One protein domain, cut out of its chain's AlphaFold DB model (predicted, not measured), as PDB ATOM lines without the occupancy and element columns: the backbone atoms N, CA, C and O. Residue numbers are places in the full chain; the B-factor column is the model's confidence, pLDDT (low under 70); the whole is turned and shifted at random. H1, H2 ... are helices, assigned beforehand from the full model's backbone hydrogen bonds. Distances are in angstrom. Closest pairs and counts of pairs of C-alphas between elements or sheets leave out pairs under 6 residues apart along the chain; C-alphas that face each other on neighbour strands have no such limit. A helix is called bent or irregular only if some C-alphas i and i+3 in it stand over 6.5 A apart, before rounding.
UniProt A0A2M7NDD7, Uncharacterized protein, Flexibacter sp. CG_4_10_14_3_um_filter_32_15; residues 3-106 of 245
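What this domain is: This is residues 3 to 106 of the 245 residues of an uncharacterized protein of Flexibacter sp. CG_4_10_14_3_um_filter_32_15 (UniProt A0A2M7NDD7). H2 folds back on H3, which runs through the middle; H1 and H6 cross H3, and H4 and H5 lie farthest out. The class is all helix: 104 printed residues with six named helices, H1 to H6. The whole is compact, radius of gyration of the C-alphas 13.3 A, spanning 42 by 32 by 21 A.

Where its parts are: Find C-alpha 21 at (312.177, 294.241, 234.809); H2 runs 20.1 A to residue 35, only just irregular, C-alphas 27 and 30 being 6.9 A apart. H3 is residues 48 to 60, H1 3 to 12, H4 66 to 70, H5 74 to 83, H6 92 to 99, ending at (315.186, 294.472, 258.938).

How they stand to each other: H2 and H3 form a hairpin; the closest C-alphas, Phe 33 and Ser 49, are 4.8 A apart. H3, the hub, touches H1 at a steep tilt of 48 degrees, closest C-alphas Phe 56 and Leu 7, 5.5 A. It also touches H6 and, only just, H4, with 3 pairs of C-alphas within 8 A; H5 touches no helix. Each O i to N i+4 pair is within hydrogen-bond range in H3 to H6, 9 of 11 in H2, 1 of 6 in H1, where 6 of 7 O i to N i+3 pairs are.

The domain as a whole: The printed part has no cut; the link of residues 36 to 47 is long. Look for pLDDT under 70 at residues 3 to 19.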
ATOM      1  N   LEU A   3     313.725 288.282 256.740       43.94
ATOM      2  CA  LEU A   3     313.370 289.142 255.607       43.94
ATOM      3  C   LEU A   3     314.216 288.979 254.335       43.94
ATOM      4  O   LEU A   3     313.647 288.992 253.243       43.94
ATOM      5  N   PRO A   4     315.553 288.812 254.428       44.72
ATOM      6  CA  PRO A   4     316.388 288.663 253.238       44.72
ATOM      7  C   PRO A   4     315.977 287.447 252.393       44.72
ATOM      8  O   PRO A   4     316.089 287.464 251.176       44.72
ATOM      9  N   CYS A   5     315.427 286.414 253.028       44.41
ATOM     10  CA  CYS A   5     315.029 285.165 252.383       44.41
ATOM     11  C   CYS A   5     313.765 285.306 251.526       44.41
ATOM     12  O   CYS A   5     313.679 284.686 250.472       44.41
ATOM     13  N   PHE A   6     312.821 286.166 251.929       47.06
ATOM     14  CA  PHE A   6     311.643 286.496 251.117       47.06
ATOM     15  C   PHE A   6     312.033 287.222 249.821       47.06
ATOM     16  O   PHE A   6     311.484 286.945 248.757       47.06
ATOM     17  N   LEU A   7     313.027 288.112 249.898       49.31
ATOM     18  CA  LEU A   7     313.522 288.882 248.752       49.31
ATOM     19  C   LEU A   7     314.330 288.019 247.767       49.31
ATOM     20  O   LEU A   7     314.300 288.279 246.567       49.31
ATOM     21  N   LEU A   8     314.991 286.966 248.261       46.06
ATOM     22  CA  LEU A   8     315.754 285.988 247.472       46.06
ATOM     23  C   LEU A   8     314.873 285.235 246.458       46.06
ATOM     24  O   LEU A   8     315.345 284.857 245.390       46.06
ATOM     25  N   LEU A   9     313.587 285.056 246.773       45.78
ATOM     26  CA  LEU A   9     312.639 284.302 245.948       45.78
ATOM     27  C   LEU A   9     311.824 285.185 244.998       45.78
ATOM     28  O   LEU A   9     311.430 284.713 243.939       45.78
ATOM     29  N   LEU A  10     311.655 286.479 245.281       49.25
ATOM     30  CA  LEU A  10     311.080 287.420 244.302       49.25
ATOM     31  C   LEU A  10     311.944 287.570 243.038       49.25
ATOM     32  O   LEU A  10     311.475 288.093 242.038       49.25
ATOM     33  N   TYR A  11     313.202 287.127 243.087       48.00
ATOM     34  CA  TYR A  11     314.155 287.234 241.988       48.00
ATOM     35  C   TYR A  11     313.914 286.250 240.831       48.00
ATOM     36  O   TYR A  11     314.326 286.522 239.707       48.00
ATOM     37  N   TYR A  12     313.285 285.097 241.080       45.12
ATOM     38  CA  TYR A  12     313.187 284.044 240.058       45.12
ATOM     39  C   TYR A  12     312.087 284.259 239.019       45.12
ATOM     40  O   TYR A  12     312.059 283.560 238.006       45.12
ATOM     41  N   SER A  13     311.217 285.240 239.234       47.00
ATOM     42  CA  SER A  13     310.247 285.673 238.245       47.00
ATOM     43  C   SER A  13     310.764 286.932 237.555       47.00
ATOM     44  O   SER A  13     311.451 287.746 238.161       47.00
ATOM     45  N   VAL A  14     310.377 287.108 236.293       44.38
ATOM     46  CA  VAL A  14     310.616 288.281 235.434       44.38
ATOM     47  C   VAL A  14     311.710 288.101 234.370       44.38
ATOM     48  O   VAL A  14     312.741 288.767 234.338       44.38
ATOM     49  N   SER A  15     311.382 287.263 233.387       42.28
ATOM     50  CA  SER A  15     311.467 287.657 231.979       42.28
ATOM     51  C   SER A  15     310.059 287.485 231.404       42.28
ATOM     52  O   SER A  15     309.572 286.364 231.287       42.28
ATOM     53  N   MET A  16     309.338 288.581 231.162       51.75
ATOM     54  CA  MET A  16     307.998 288.535 230.566       51.75
ATOM     55  C   MET A  16     308.066 289.096 229.147       51.75
ATOM     56  O   MET A  16     308.749 290.094 228.927       51.75
ATOM     57  N   LYS A  17     307.359 288.470 228.192       50.25
ATOM     58  CA  LYS A  17     307.416 288.812 226.754       50.25
ATOM     59  C   LYS A  17     307.191 290.303 226.454       50.25
ATOM     60  O   LYS A  17     307.784 290.788 225.498       50.25
ATOM     61  N   ASP A  18     306.423 291.015 227.286       54.75
ATOM     62  CA  ASP A  18     306.008 292.404 227.034       54.75
ATOM     63  C   ASP A  18     306.229 293.370 228.220       54.75
ATOM     64  O   ASP A  18     305.786 294.516 228.183       54.75
ATOM     65  N   SER A  19     306.918 292.949 229.288       60.41
ATOM     66  CA  SER A  19     307.193 293.804 230.458       60.41
ATOM     67  C   SER A  19     308.658 293.737 230.860       60.41
ATOM     68  O   SER A  19     309.188 292.666 231.160       60.41
ATOM     69  N   THR A  20     309.320 294.895 230.889       73.56
ATOM     70  CA  THR A  20     310.699 294.993 231.370       73.56
ATOM     71  C   THR A  20     310.751 294.803 232.884       73.56
ATOM     72  O   THR A  20     309.803 295.134 233.602       73.56
ATOM     73  N   PHE A  21     311.888 294.308 233.375       78.25
ATOM     74  CA  PHE A  21     312.177 294.241 234.809       78.25
ATOM     75  C   PHE A  21     311.891 295.574 235.512       78.25
ATOM     76  O   PHE A  21     311.191 295.596 236.523       78.25
ATOM     77  N   ASP A  22     312.352 296.682 234.926       80.62
ATOM     78  CA  ASP A  22     312.155 298.024 235.471       80.62
ATOM     79  C   ASP A  22     310.671 298.358 235.633       80.62
ATOM     80  O   ASP A  22     310.265 298.850 236.683       80.62
ATOM     81  N   SER A  23     309.837 298.044 234.635       81.00
ATOM     82  CA  SER A  23     308.396 298.295 234.722       81.00
ATOM     83  C   SER A  23     307.775 297.526 235.884       81.00
ATOM     84  O   SER A  23     307.043 298.093 236.686       81.00
ATOM     85  N   LEU A  24     308.092 296.242 236.022       80.12
ATOM     86  CA  LEU A  24     307.493 295.398 237.057       80.12
ATOM     87  C   LEU A  24     307.960 295.787 238.452       80.12
ATOM     88  O   LEU A  24     307.162 295.841 239.392       80.12
ATOM     89  N   TYR A  25     309.240 296.115 238.574       86.81
ATOM     90  CA  TYR A  25     309.801 296.598 239.817       86.81
ATOM     91  C   TYR A  25     309.154 297.923 240.243       86.81
ATOM     92  O   TYR A  25     308.694 298.035 241.379       86.81
ATOM     93  N   GLN A  26     309.052 298.901 239.340       88.56
ATOM     94  CA  GLN A  26     308.485 300.218 239.655       88.56
ATOM     95  C   GLN A  26     306.962 300.182 239.846       88.56
ATOM     96  O   GLN A  26     306.432 300.979 240.614       88.56
ATOM     97  N   THR A  27     306.245 299.270 239.186       87.25
ATOM     98  CA  THR A  27     304.782 299.161 239.310       87.25
ATOM     99  C   THR A  27     304.345 298.340 240.523       87.25
ATOM    100  O   THR A  27     303.346 298.686 241.151       87.25
ATOM    101  N   TYR A  28     305.065 297.270 240.875       86.25
ATOM    102  CA  TYR A  28     304.610 296.327 241.904       86.25
ATOM    103  C   TYR A  28     305.526 296.263 243.119       86.25
ATOM    104  O   TYR A  28     305.040 296.353 244.242       86.25
ATOM    105  N   VAL A  29     306.838 296.111 242.925       88.44
ATOM    106  CA  VAL A  29     307.768 295.831 244.033       88.44
ATOM    107  C   VAL A  29     308.053 297.086 244.852       88.44
ATOM    108  O   VAL A  29     307.879 297.081 246.071       88.44
ATOM    109  N   ARG A  30     308.459 298.180 244.200       92.31
ATOM    110  CA  ARG A  30     308.803 299.427 244.886       92.31
ATOM    111  C   ARG A  30     307.607 300.033 245.635       92.31
ATOM    112  O   ARG A  30     307.783 300.307 246.822       92.31
ATOM    113  N   PRO A  31     306.410 300.177 245.034       93.06
ATOM    114  CA  PRO A  31     305.245 300.685 245.758       93.06
ATOM    115  C   PRO A  31     304.869 299.793 246.942       93.06
ATOM    116  O   PRO A  31     304.559 300.292 248.016       93.06
ATOM    117  N   TYR A  32     304.994 298.468 246.799       92.50
ATOM    118  CA  TYR A  32     304.748 297.555 247.913       92.50
ATOM    119  C   TYR A  32     305.701 297.798 249.088       92.50
ATOM    120  O   TYR A  32     305.271 297.777 250.234       92.50
ATOM    121  N   PHE A  33     306.988 298.052 248.832       92.88
ATOM    122  CA  PHE A  33     307.940 298.382 249.898       92.88
ATOM    123  C   PHE A  33     307.657 299.731 250.565       92.88
ATOM    124  O   PHE A  33     308.019 299.910 251.725       92.88
ATOM    125  N   GLU A  34     307.038 300.672 249.855       93.44
ATOM    126  CA  GLU A  34     306.599 301.957 250.412       93.44
ATOM    127  C   GLU A  34     305.318 301.822 251.247       93.44
ATOM    128  O   GLU A  34     305.166 302.544 252.233       93.44
ATOM    129  N   ASP A  35     304.449 300.862 250.914       93.00
ATOM    130  CA  ASP A  35     303.232 300.543 251.672       93.00
ATOM    131  C   ASP A  35     303.524 299.845 253.015       93.00
ATOM    132  O   ASP A  35     302.695 299.872 253.932       93.00
ATOM    133  N   ILE A  36     304.690 299.200 253.165       91.00
ATOM    134  CA  ILE A  36     305.068 298.551 254.428       91.00
ATOM    135  C   ILE A  36     305.328 299.625 255.487       91.00
ATOM    136  O   ILE A  36     306.223 300.461 255.365       91.00
ATOM    137  N   THR A  37     304.556 299.566 256.573       89.19
ATOM    138  CA  THR A  37     304.647 300.536 257.666       89.19
ATOM    139  C   THR A  37     305.998 300.449 258.376       89.19
ATOM    140  O   THR A  37     306.356 299.420 258.948       89.19
ATOM    141  N   ASP A  38     306.721 301.567 258.393       89.25
ATOM    142  CA  ASP A  38     307.954 301.718 259.157       89.25
ATOM    143  C   ASP A  38     307.633 302.097 260.610       89.25
ATOM    144  O   ASP A  38     307.231 303.222 260.905       89.25
ATOM    145  N   ILE A  39     307.786 301.142 261.529       87.62
ATOM    146  CA  ILE A  39     307.472 301.324 262.957       87.62
ATOM    147  C   ILE A  39     308.575 302.063 263.737       87.62
ATOM    148  O   ILE A  39     308.431 302.322 264.935       87.62
ATOM    149  N   ARG A  40     309.701 302.386 263.087       88.50
ATOM    150  CA  ARG A  40     310.844 303.055 263.721       88.50
ATOM    151  C   ARG A  40     310.551 304.543 263.939       88.50
ATOM    152  O   ARG A  40     309.692 305.152 263.308       88.50
ATOM    153  N   ARG A  41     311.296 305.170 264.855       83.19
ATOM    154  CA  ARG A  41     311.144 306.605 265.168       83.19
ATOM    155  C   ARG A  41     311.551 307.482 263.972       83.19
ATOM    156  O   ARG A  41     312.555 307.170 263.349       83.19
ATOM    157  N   PRO A  42     310.900 308.638 263.737       76.88
ATOM    158  CA  PRO A  42     311.015 309.423 262.496       76.88
ATOM    159  C   PRO A  42     312.396 310.025 262.179       76.88
ATOM    160  O   PRO A  42     312.602 310.494 261.065       76.88
ATOM    161  N   ASN A  43     313.359 310.013 263.107       79.81
ATOM    162  CA  ASN A  43     314.729 310.462 262.832       79.81
ATOM    163  C   ASN A  43     315.545 309.349 262.142       79.81
ATOM    164  O   ASN A  43     316.529 308.851 262.694       79.81
ATOM    165  N   ILE A  44     315.072 308.908 260.974       84.50
ATOM    166  CA  ILE A  44     315.673 307.827 260.189       84.50
ATOM    167  C   ILE A  44     316.600 308.384 259.107       84.50
ATOM    168  O   ILE A  44     316.236 309.290 258.364       84.50
ATOM    169  N   LEU A  45     317.798 307.806 258.999       87.44
ATOM    170  CA  LEU A  45     318.752 308.119 257.929       87.44
ATOM    171  C   LEU A  45     318.412 307.383 256.620       87.44
ATOM    172  O   LEU A  45     318.576 307.938 255.540       87.44
ATOM    173  N   TYR A  46     317.912 306.148 256.731       91.69
ATOM    174  CA  TYR A  46     317.499 305.301 255.610       91.69
ATOM    175  C   TYR A  46     316.051 304.853 255.814       91.69
ATOM    176  O   TYR A  46     315.709 304.303 256.873       91.69
ATOM    177  N   SER A  47     315.203 305.074 254.807       92.62
ATOM    178  CA  SER A  47     313.825 304.583 254.835       92.62
ATOM    179  C   SER A  47     313.794 303.056 254.792       92.62
ATOM    180  O   SER A  47     314.724 302.406 254.294       92.62
ATOM    181  N   LEU A  48     312.717 302.470 255.319       92.88
ATOM    182  CA  LEU A  48     312.498 301.033 255.200       92.88
ATOM    183  C   LEU A  48     312.418 300.621 253.725       92.88
ATOM    184  O   LEU A  48     313.102 299.683 253.328       92.88
ATOM    185  N   SER A  49     311.687 301.375 252.901       93.38
ATOM    186  CA  SER A  49     311.558 301.097 251.469       93.38
ATOM    187  C   SER A  49     312.905 301.060 250.740       93.38
ATOM    188  O   SER A  49     313.166 300.120 249.998       93.38
ATOM    189  N   ASP A  50     313.807 302.010 251.000       93.12
ATOM    190  CA  ASP A  50     315.141 302.047 250.387       93.12
ATOM    191  C   ASP A  50     316.025 300.901 250.884       93.12
ATOM    192  O   ASP A  50     316.801 300.328 250.116       93.12
ATOM    193  N   THR A  51     315.875 300.519 252.154       93.25
ATOM    194  CA  THR A  51     316.570 299.359 252.725       93.25
ATOM    195  C   THR A  51     316.104 298.068 252.050       93.25
ATOM    196  O   THR A  51     316.934 297.269 251.618       93.25
ATOM    197  N   LEU A  52     314.793 297.881 251.888       92.50
ATOM    198  CA  LEU A  52     314.208 296.725 251.203       92.50
ATOM    199  C   LEU A  52     314.608 296.675 249.730       92.50
ATOM    200  O   LEU A  52     315.054 295.633 249.257       92.50
ATOM    201  N   SER A  53     314.537 297.809 249.032       92.50
ATOM    202  CA  SER A  53     315.014 297.965 247.658       92.50
ATOM    203  C   SER A  53     316.501 297.624 247.521       92.50
ATOM    204  O   SER A  53     316.882 296.949 246.570       92.50
ATOM    205  N   SER A  54     317.339 298.017 248.486       92.12
ATOM    206  CA  SER A  54     318.773 297.689 248.490       92.12
ATOM    207  C   SER A  54     319.016 296.190 248.652       92.12
ATOM    208  O   SER A  54     319.832 295.611 247.937       92.12
ATOM    209  N   VAL A  55     318.280 295.533 249.553       89.94
ATOM    210  CA  VAL A  55     318.380 294.078 249.735       89.94
ATOM    211  C   VAL A  55     317.827 293.327 248.524       89.94
ATOM    212  O   VAL A  55     318.441 292.363 248.077       89.94
ATOM    213  N   PHE A  56     316.725 293.792 247.940       89.50
ATOM    214  CA  PHE A  56     316.199 293.246 246.691       89.50
ATOM    215  C   PHE A  56     317.219 293.369 245.554       89.50
ATOM    216  O   PHE A  56     317.517 292.382 244.886       89.50
ATOM    217  N   ALA A  57     317.826 294.546 245.381       89.75
ATOM    218  CA  ALA A  57     318.877 294.777 244.396       89.75
ATOM    219  C   ALA A  57     320.090 293.867 244.626       89.75
ATOM    220  O   ALA A  57     320.691 293.385 243.668       89.75
ATOM    221  N   MET A  58     320.451 293.596 245.884       88.50
ATOM    222  CA  MET A  58     321.539 292.676 246.213       88.50
ATOM    223  C   MET A  58     321.277 291.273 245.684       88.50
ATOM    224  O   MET A  58     322.159 290.700 245.041       88.50
ATOM    225  N   PHE A  59     320.080 290.744 245.923       83.81
ATOM    226  CA  PHE A  59     319.698 289.433 245.408       83.81
ATOM    227  C   PHE A  59     319.541 289.442 243.893       83.81
ATOM    228  O   PHE A  59     320.057 288.544 243.229       83.81
ATOM    229  N   SER A  60     318.935 290.496 243.345       83.56
ATOM    230  CA  SER A  60     318.717 290.636 241.909       83.56
ATOM    231  C   SER A  60     320.017 290.645 241.104       83.56
ATOM    232  O   SER A  60     320.161 289.990 240.070       83.56
ATOM    233  N   LEU A  61     321.029 291.319 241.640       85.69
ATOM    234  CA  LEU A  61     322.363 291.386 241.050       85.69
ATOM    235  C   LEU A  61     323.267 290.225 241.486       85.69
ATOM    236  O   LEU A  61     324.472 290.282 241.245       85.69
ATOM    237  N   LYS A  62     322.723 289.199 242.160       84.25
ATOM    238  CA  LYS A  62     323.453 288.020 242.659       84.25
ATOM    239  C   LYS A  62     324.730 288.385 243.417       84.25
ATOM    240  O   LYS A  62     325.780 287.764 243.252       84.25
ATOM    241  N   SER A  63     324.661 289.437 244.224       85.56
ATOM    242  CA  SER A  63     325.831 289.897 244.965       85.56
ATOM    243  C   SER A  63     326.167 288.913 246.089       85.56
ATOM    244  O   SER A  63     325.249 288.477 246.784       85.56
ATOM    245  N   PRO A  64     327.450 288.564 246.301       82.88
ATOM    246  CA  PRO A  64     327.812 287.499 247.241       82.88
ATOM    247  C   PRO A  64     327.478 287.816 248.702       82.88
ATOM    248  O   PRO A  64     327.248 286.910 249.501       82.88
ATOM    249  N   SER A  65     327.464 289.101 249.069       81.50
ATOM    250  CA  SER A  65     327.118 289.559 250.411       81.50
ATOM    251  C   SER A  65     326.669 291.024 250.418       81.50
ATOM    252  O   SER A  65     326.944 291.771 249.478       81.50
ATOM    253  N   LEU A  66     326.034 291.459 251.513       80.31
ATOM    254  CA  LEU A  66     325.726 292.875 251.762       80.31
ATOM    255  C   LEU A  66     326.994 293.735 251.832       80.31
ATOM    256  O   LEU A  66     326.992 294.878 251.390       80.31
ATOM    257  N   LEU A  67     328.092 293.177 252.350       84.12
ATOM    258  CA  LEU A  67     329.371 293.877 252.418       84.12
ATOM    259  C   LEU A  67     329.961 294.109 251.021       84.12
ATOM    260  O   LEU A  67     330.505 295.176 250.751       84.12
ATOM    261  N   ASP A  68     329.845 293.130 250.125       83.62
ATOM    262  CA  ASP A  68     330.278 293.288 248.732       83.62
ATOM    263  C   ASP A  68     329.331 294.211 247.960       83.62
ATOM    264  O   ASP A  68     329.770 294.980 247.108       83.62
ATOM    265  N   PHE A  69     328.038 294.185 248.301       85.00
ATOM    266  CA  PHE A  69     327.043 295.118 247.779       85.00
ATOM    267  C   PHE A  69     327.388 296.574 248.127       85.00
ATOM    268  O   PHE A  69     327.251 297.462 247.286       85.00
ATOM    269  N   GLU A  70     327.863 296.811 249.349       82.81
ATOM    270  CA  GLU A  70     328.295 298.121 249.843       82.81
ATOM    271  C   GLU A  70     329.599 298.601 249.181       82.81
ATOM    272  O   GLU A  70     329.731 299.778 248.852       82.81
ATOM    273  N   LYS A  71     330.560 297.701 248.934       82.19
ATOM    274  CA  LYS A  71     331.922 298.029 248.455       82.19
ATOM    275  C   LYS A  71     332.049 298.323 246.952       82.19
ATOM    276  O   LYS A  71     333.151 298.262 246.405       82.19
ATOM    277  N   ARG A  72     330.954 298.640 246.268       83.06
ATOM    278  CA  ARG A  72     330.969 298.917 244.825       83.06
ATOM    279  C   ARG A  72     331.550 300.278 244.482       83.06
ATOM    280  O   ARG A  72     331.621 301.182 245.316       83.06
ATOM    281  N   ASN A  73     331.965 300.432 243.226       87.75
ATOM    282  CA  ASN A  73     332.467 301.717 242.757       87.75
ATOM    283  C   ASN A  73     331.326 302.761 242.664       87.75
ATOM    284  O   ASN A  73     330.155 302.390 242.535       87.75
ATOM    285  N   PRO A  74     331.638 304.071 242.704       88.06
ATOM    286  CA  PRO A  74     330.612 305.117 242.736       88.06
ATOM    287  C   PRO A  74     329.644 305.098 241.546       88.06
ATOM    288  O   PRO A  74     328.470 305.423 241.711       88.06
ATOM    289  N   THR A  75     330.112 304.710 240.358       89.38
ATOM    290  CA  THR A  75     329.284 304.645 239.147       89.38
ATOM    291  C   THR A  75     328.268 303.509 239.229       89.38
ATOM    292  O   THR A  75     327.090 303.720 238.947       89.38
ATOM    293  N   GLU A  76     328.687 302.323 239.667       88.12
ATOM    294  CA  GLU A  76     327.782 301.194 239.905       88.12
ATOM    295  C   GLU A  76     326.738 301.529 240.966       88.12
ATOM    296  O   GLU A  76     325.550 301.293 240.752       88.12
ATOM    297  N   SER A  77     327.159 302.133 242.078       88.50
ATOM    298  CA  SER A  77     326.244 302.557 243.139       88.50
ATOM    299  C   SER A  77     325.212 303.569 242.633       88.50
ATOM    300  O   SER A  77     324.029 303.426 242.931       88.50
ATOM    301  N   ALA A  78     325.619 304.542 241.810       90.06
ATOM    302  CA  ALA A  78     324.695 305.499 241.197       90.06
ATOM    303  C   ALA A  78     323.684 304.817 240.255       90.06
ATOM    304  O   ALA A  78     322.493 305.130 240.303       90.06
ATOM    305  N   ASN A  79     324.131 303.848 239.450       90.94
ATOM    306  CA  ASN A  79     323.254 303.082 238.560       90.94
ATOM    307  C   ASN A  79     322.232 302.255 239.346       90.94
ATOM    308  O   ASN A  79     321.050 302.261 239.012       90.94
ATOM    309  N   ILE A  80     322.662 301.585 240.417       90.31
ATOM    310  CA  ILE A  80     321.774 300.816 241.299       90.31
ATOM    311  C   ILE A  80     320.736 301.734 241.940       90.31
ATOM    312  O   ILE A  80     319.547 301.420 241.912       90.31
ATOM    313  N   CYS A  81     321.167 302.881 242.465       92.31
ATOM    314  CA  CYS A  81     320.256 303.869 243.031       92.31
ATOM    315  C   CYS A  81     319.199 304.321 242.019       92.31
ATOM    316  O   CYS A  81     318.022 304.415 242.366       92.31
ATOM    317  N   SER A  82     319.597 304.525 240.761       91.94
ATOM    318  CA  SER A  82     318.679 304.895 239.683       91.94
ATOM    319  C   SER A  82     317.695 303.777 239.326       91.94
ATOM    320  O   SER A  82     316.497 304.032 239.268       91.94
ATOM    321  N   VAL A  83     318.169 302.551 239.082       90.31
ATOM    322  CA  VAL A  83     317.327 301.422 238.627       90.31
ATOM    323  C   VAL A  83     316.322 301.007 239.702       90.31
ATOM    324  O   VAL A  83     315.150 300.772 239.412       90.31
ATOM    325  N   TYR A  84     316.763 300.961 240.959       91.19
ATOM    326  CA  TYR A  84     315.960 300.458 242.074       91.19
ATOM    327  C   TYR A  84     315.249 301.560 242.871       91.19
ATOM    328  O   TYR A  84     314.624 301.257 243.892       91.19
ATOM    329  N   SER A  85     315.315 302.817 242.419       93.44
ATOM    330  CA  SER A  85     314.735 303.985 243.104       93.44
ATOM    331  C   SER A  85     315.192 304.113 244.566       93.44
ATOM    332  O   SER A  85     314.390 304.374 245.461       93.44
ATOM    333  N   ILE A  86     316.489 303.908 244.817       93.19
ATOM    334  CA  ILE A  86     317.109 303.993 246.149       93.19
ATOM    335  C   ILE A  86     317.782 305.359 246.283       93.19
ATOM    336  O   ILE A  86     318.591 305.734 245.436       93.19
ATOM    337  N   LYS A  87     317.507 306.107 247.358       92.44
ATOM    338  CA  LYS A  87     318.174 307.401 247.592       92.44
ATOM    339  C   LYS A  87     319.579 307.218 248.144       92.44
ATOM    340  O   LYS A  87     320.500 307.927 247.747       92.44
ATOM    341  N   ALA A  88     319.736 306.281 249.073       88.44
ATOM    342  CA  ALA A  88     321.016 305.953 249.671       88.44
ATOM    343  C   ALA A  88     321.052 304.480 250.086       88.44
ATOM    344  O   ALA A  88     320.102 303.975 250.681       88.44
ATOM    345  N   ILE A  89     322.164 303.808 249.789       90.12
ATOM    346  CA  ILE A  89     322.378 302.407 250.150       90.12
ATOM    347  C   ILE A  89     322.877 302.350 251.608       90.12
ATOM    348  O   ILE A  89     323.905 302.963 251.912       90.12
ATOM    349  N   PRO A  90     322.172 301.663 252.526       91.00
ATOM    350  CA  PRO A  90     322.641 301.435 253.891       91.00
ATOM    351  C   PRO A  90     323.791 300.416 253.941       91.00
ATOM    352  O   PRO A  90     323.875 299.515 253.109       91.00
ATOM    353  N   SER A  91     324.643 300.524 254.964       89.62
ATOM    354  CA  SER A  91     325.689 299.522 255.254       89.62
ATOM    355  C   SER A  91     325.105 298.174 255.698       89.62
ATOM    356  O   SER A  91     323.971 298.117 256.183       89.62
ATOM    357  N   ASP A  92     325.895 297.093 255.637       87.38
ATOM    358  CA  ASP A  92     325.468 295.748 256.094       87.38
ATOM    359  C   ASP A  92     324.868 295.765 257.514       87.38
ATOM    360  O   ASP A  92     323.805 295.195 257.760       87.38
ATOM    361  N   SER A  93     325.511 296.470 258.449       88.00
ATOM    362  CA  SER A  93     325.037 296.552 259.837       88.00
ATOM    363  C   SER A  93     323.721 297.320 259.958       88.00
ATOM    364  O   SER A  93     322.857 296.948 260.751       88.00
ATOM    365  N   GLN A  94     323.543 298.376 259.161       90.38
ATOM    366  CA  GLN A  94     322.291 299.129 259.132       90.38
ATOM    367  C   GLN A  94     321.171 298.289 258.536       90.38
ATOM    368  O   GLN A  94     320.117 298.207 259.151       90.38
ATOM    369  N   VAL A  95     321.402 297.599 257.416       90.25
ATOM    370  CA  VAL A  95     320.411 296.680 256.837       90.25
ATOM    371  C   VAL A  95     319.922 295.686 257.886       90.25
ATOM    372  O   VAL A  95     318.718 295.580 258.102       90.25
ATOM    373  N   ARG A  96     320.833 295.002 258.588       86.75
ATOM    374  CA  ARG A  96     320.462 294.023 259.624       86.75
ATOM    375  C   ARG A  96     319.581 294.641 260.708       86.75
ATOM    376  O   ARG A  96     318.494 294.136 260.953       86.75
ATOM    377  N   ASN A  97     320.013 295.765 261.279       88.12
ATOM    378  CA  ASN A  97     319.278 296.441 262.348       88.12
ATOM    379  C   ASN A  97     317.888 296.909 261.905       88.12
ATOM    380  O   ASN A  97     316.947 296.854 262.684       88.12
ATOM    381  N   ILE A  98     317.756 297.390 260.667       90.56
ATOM    382  CA  ILE A  98     316.475 297.875 260.143       90.56
ATOM    383  C   ILE A  98     315.519 296.709 259.896       90.56
ATOM    384  O   ILE A  98     314.338 296.818 260.204       90.56
ATOM    385  N   LEU A  99     316.020 295.605 259.337       88.62
ATOM    386  CA  LEU A  99     315.186 294.472 258.938       88.62
ATOM    387  C   LEU A  99     314.849 293.511 260.084       88.62
ATOM    388  O   LEU A  99     313.983 292.654 259.904       88.62
ATOM    389  N   ASP A 100     315.519 293.605 261.232       84.69
ATOM    390  CA  ASP A 100     315.243 292.727 262.375       84.69
ATOM    391  C   ASP A 100     313.868 292.979 263.012       84.69
ATOM    392  O   ASP A 100     313.257 292.025 263.494       84.69
ATOM    393  N   ASP A 101     313.346 294.205 262.919       83.56
ATOM    394  CA  ASP A 101     312.033 294.589 263.459       83.56
ATOM    395  C   ASP A 101     310.879 294.442 262.446       83.56
ATOM    396  O   ASP A 101     309.720 294.707 262.770       83.56
ATOM    397  N   VAL A 102     311.168 294.036 261.206       86.50
ATOM    398  CA  VAL A 102     310.148 293.925 260.155       86.50
ATOM    399  C   VAL A 102     309.505 292.542 260.192       86.50
ATOM    400  O   VAL A 102     310.183 291.519 260.064       86.50
ATOM    401  N   ASP A 103     308.176 292.502 260.306       84.12
ATOM    402  CA  ASP A 103     307.425 291.249 260.222       84.12
ATOM    403  C   ASP A 103     307.509 290.660 258.808       84.12
ATOM    404  O   ASP A 103     307.097 291.280 257.827       84.12
ATOM    405  N   ALA A 104     307.989 289.422 258.701       80.12
ATOM    406  CA  ALA A 104     308.089 288.711 257.432       80.12
ATOM    407  C   ALA A 104     306.720 288.468 256.774       80.12
ATOM    408  O   ALA A 104     306.638 288.413 255.547       80.12
ATOM    409  N   ASN A 105     305.628 288.377 257.548       80.75
ATOM    410  CA  ASN A 105     304.295 288.205 256.961       80.75
ATOM    411  C   ASN A 105     303.843 289.422 256.147       80.75
ATOM    412  O   ASN A 105     303.012 289.262 255.253       80.75
ATOM    413  N   SER A 106     304.424 290.605 256.381       84.62
ATOM    414  CA  SER A 106     304.132 291.800 255.582       84.62
ATOM    415  C   SER A 106     304.476 291.631 254.097       84.62
ATOM    416  O   SER A 106     303.937 292.359 253.271       84.62
TER     417      SER A 106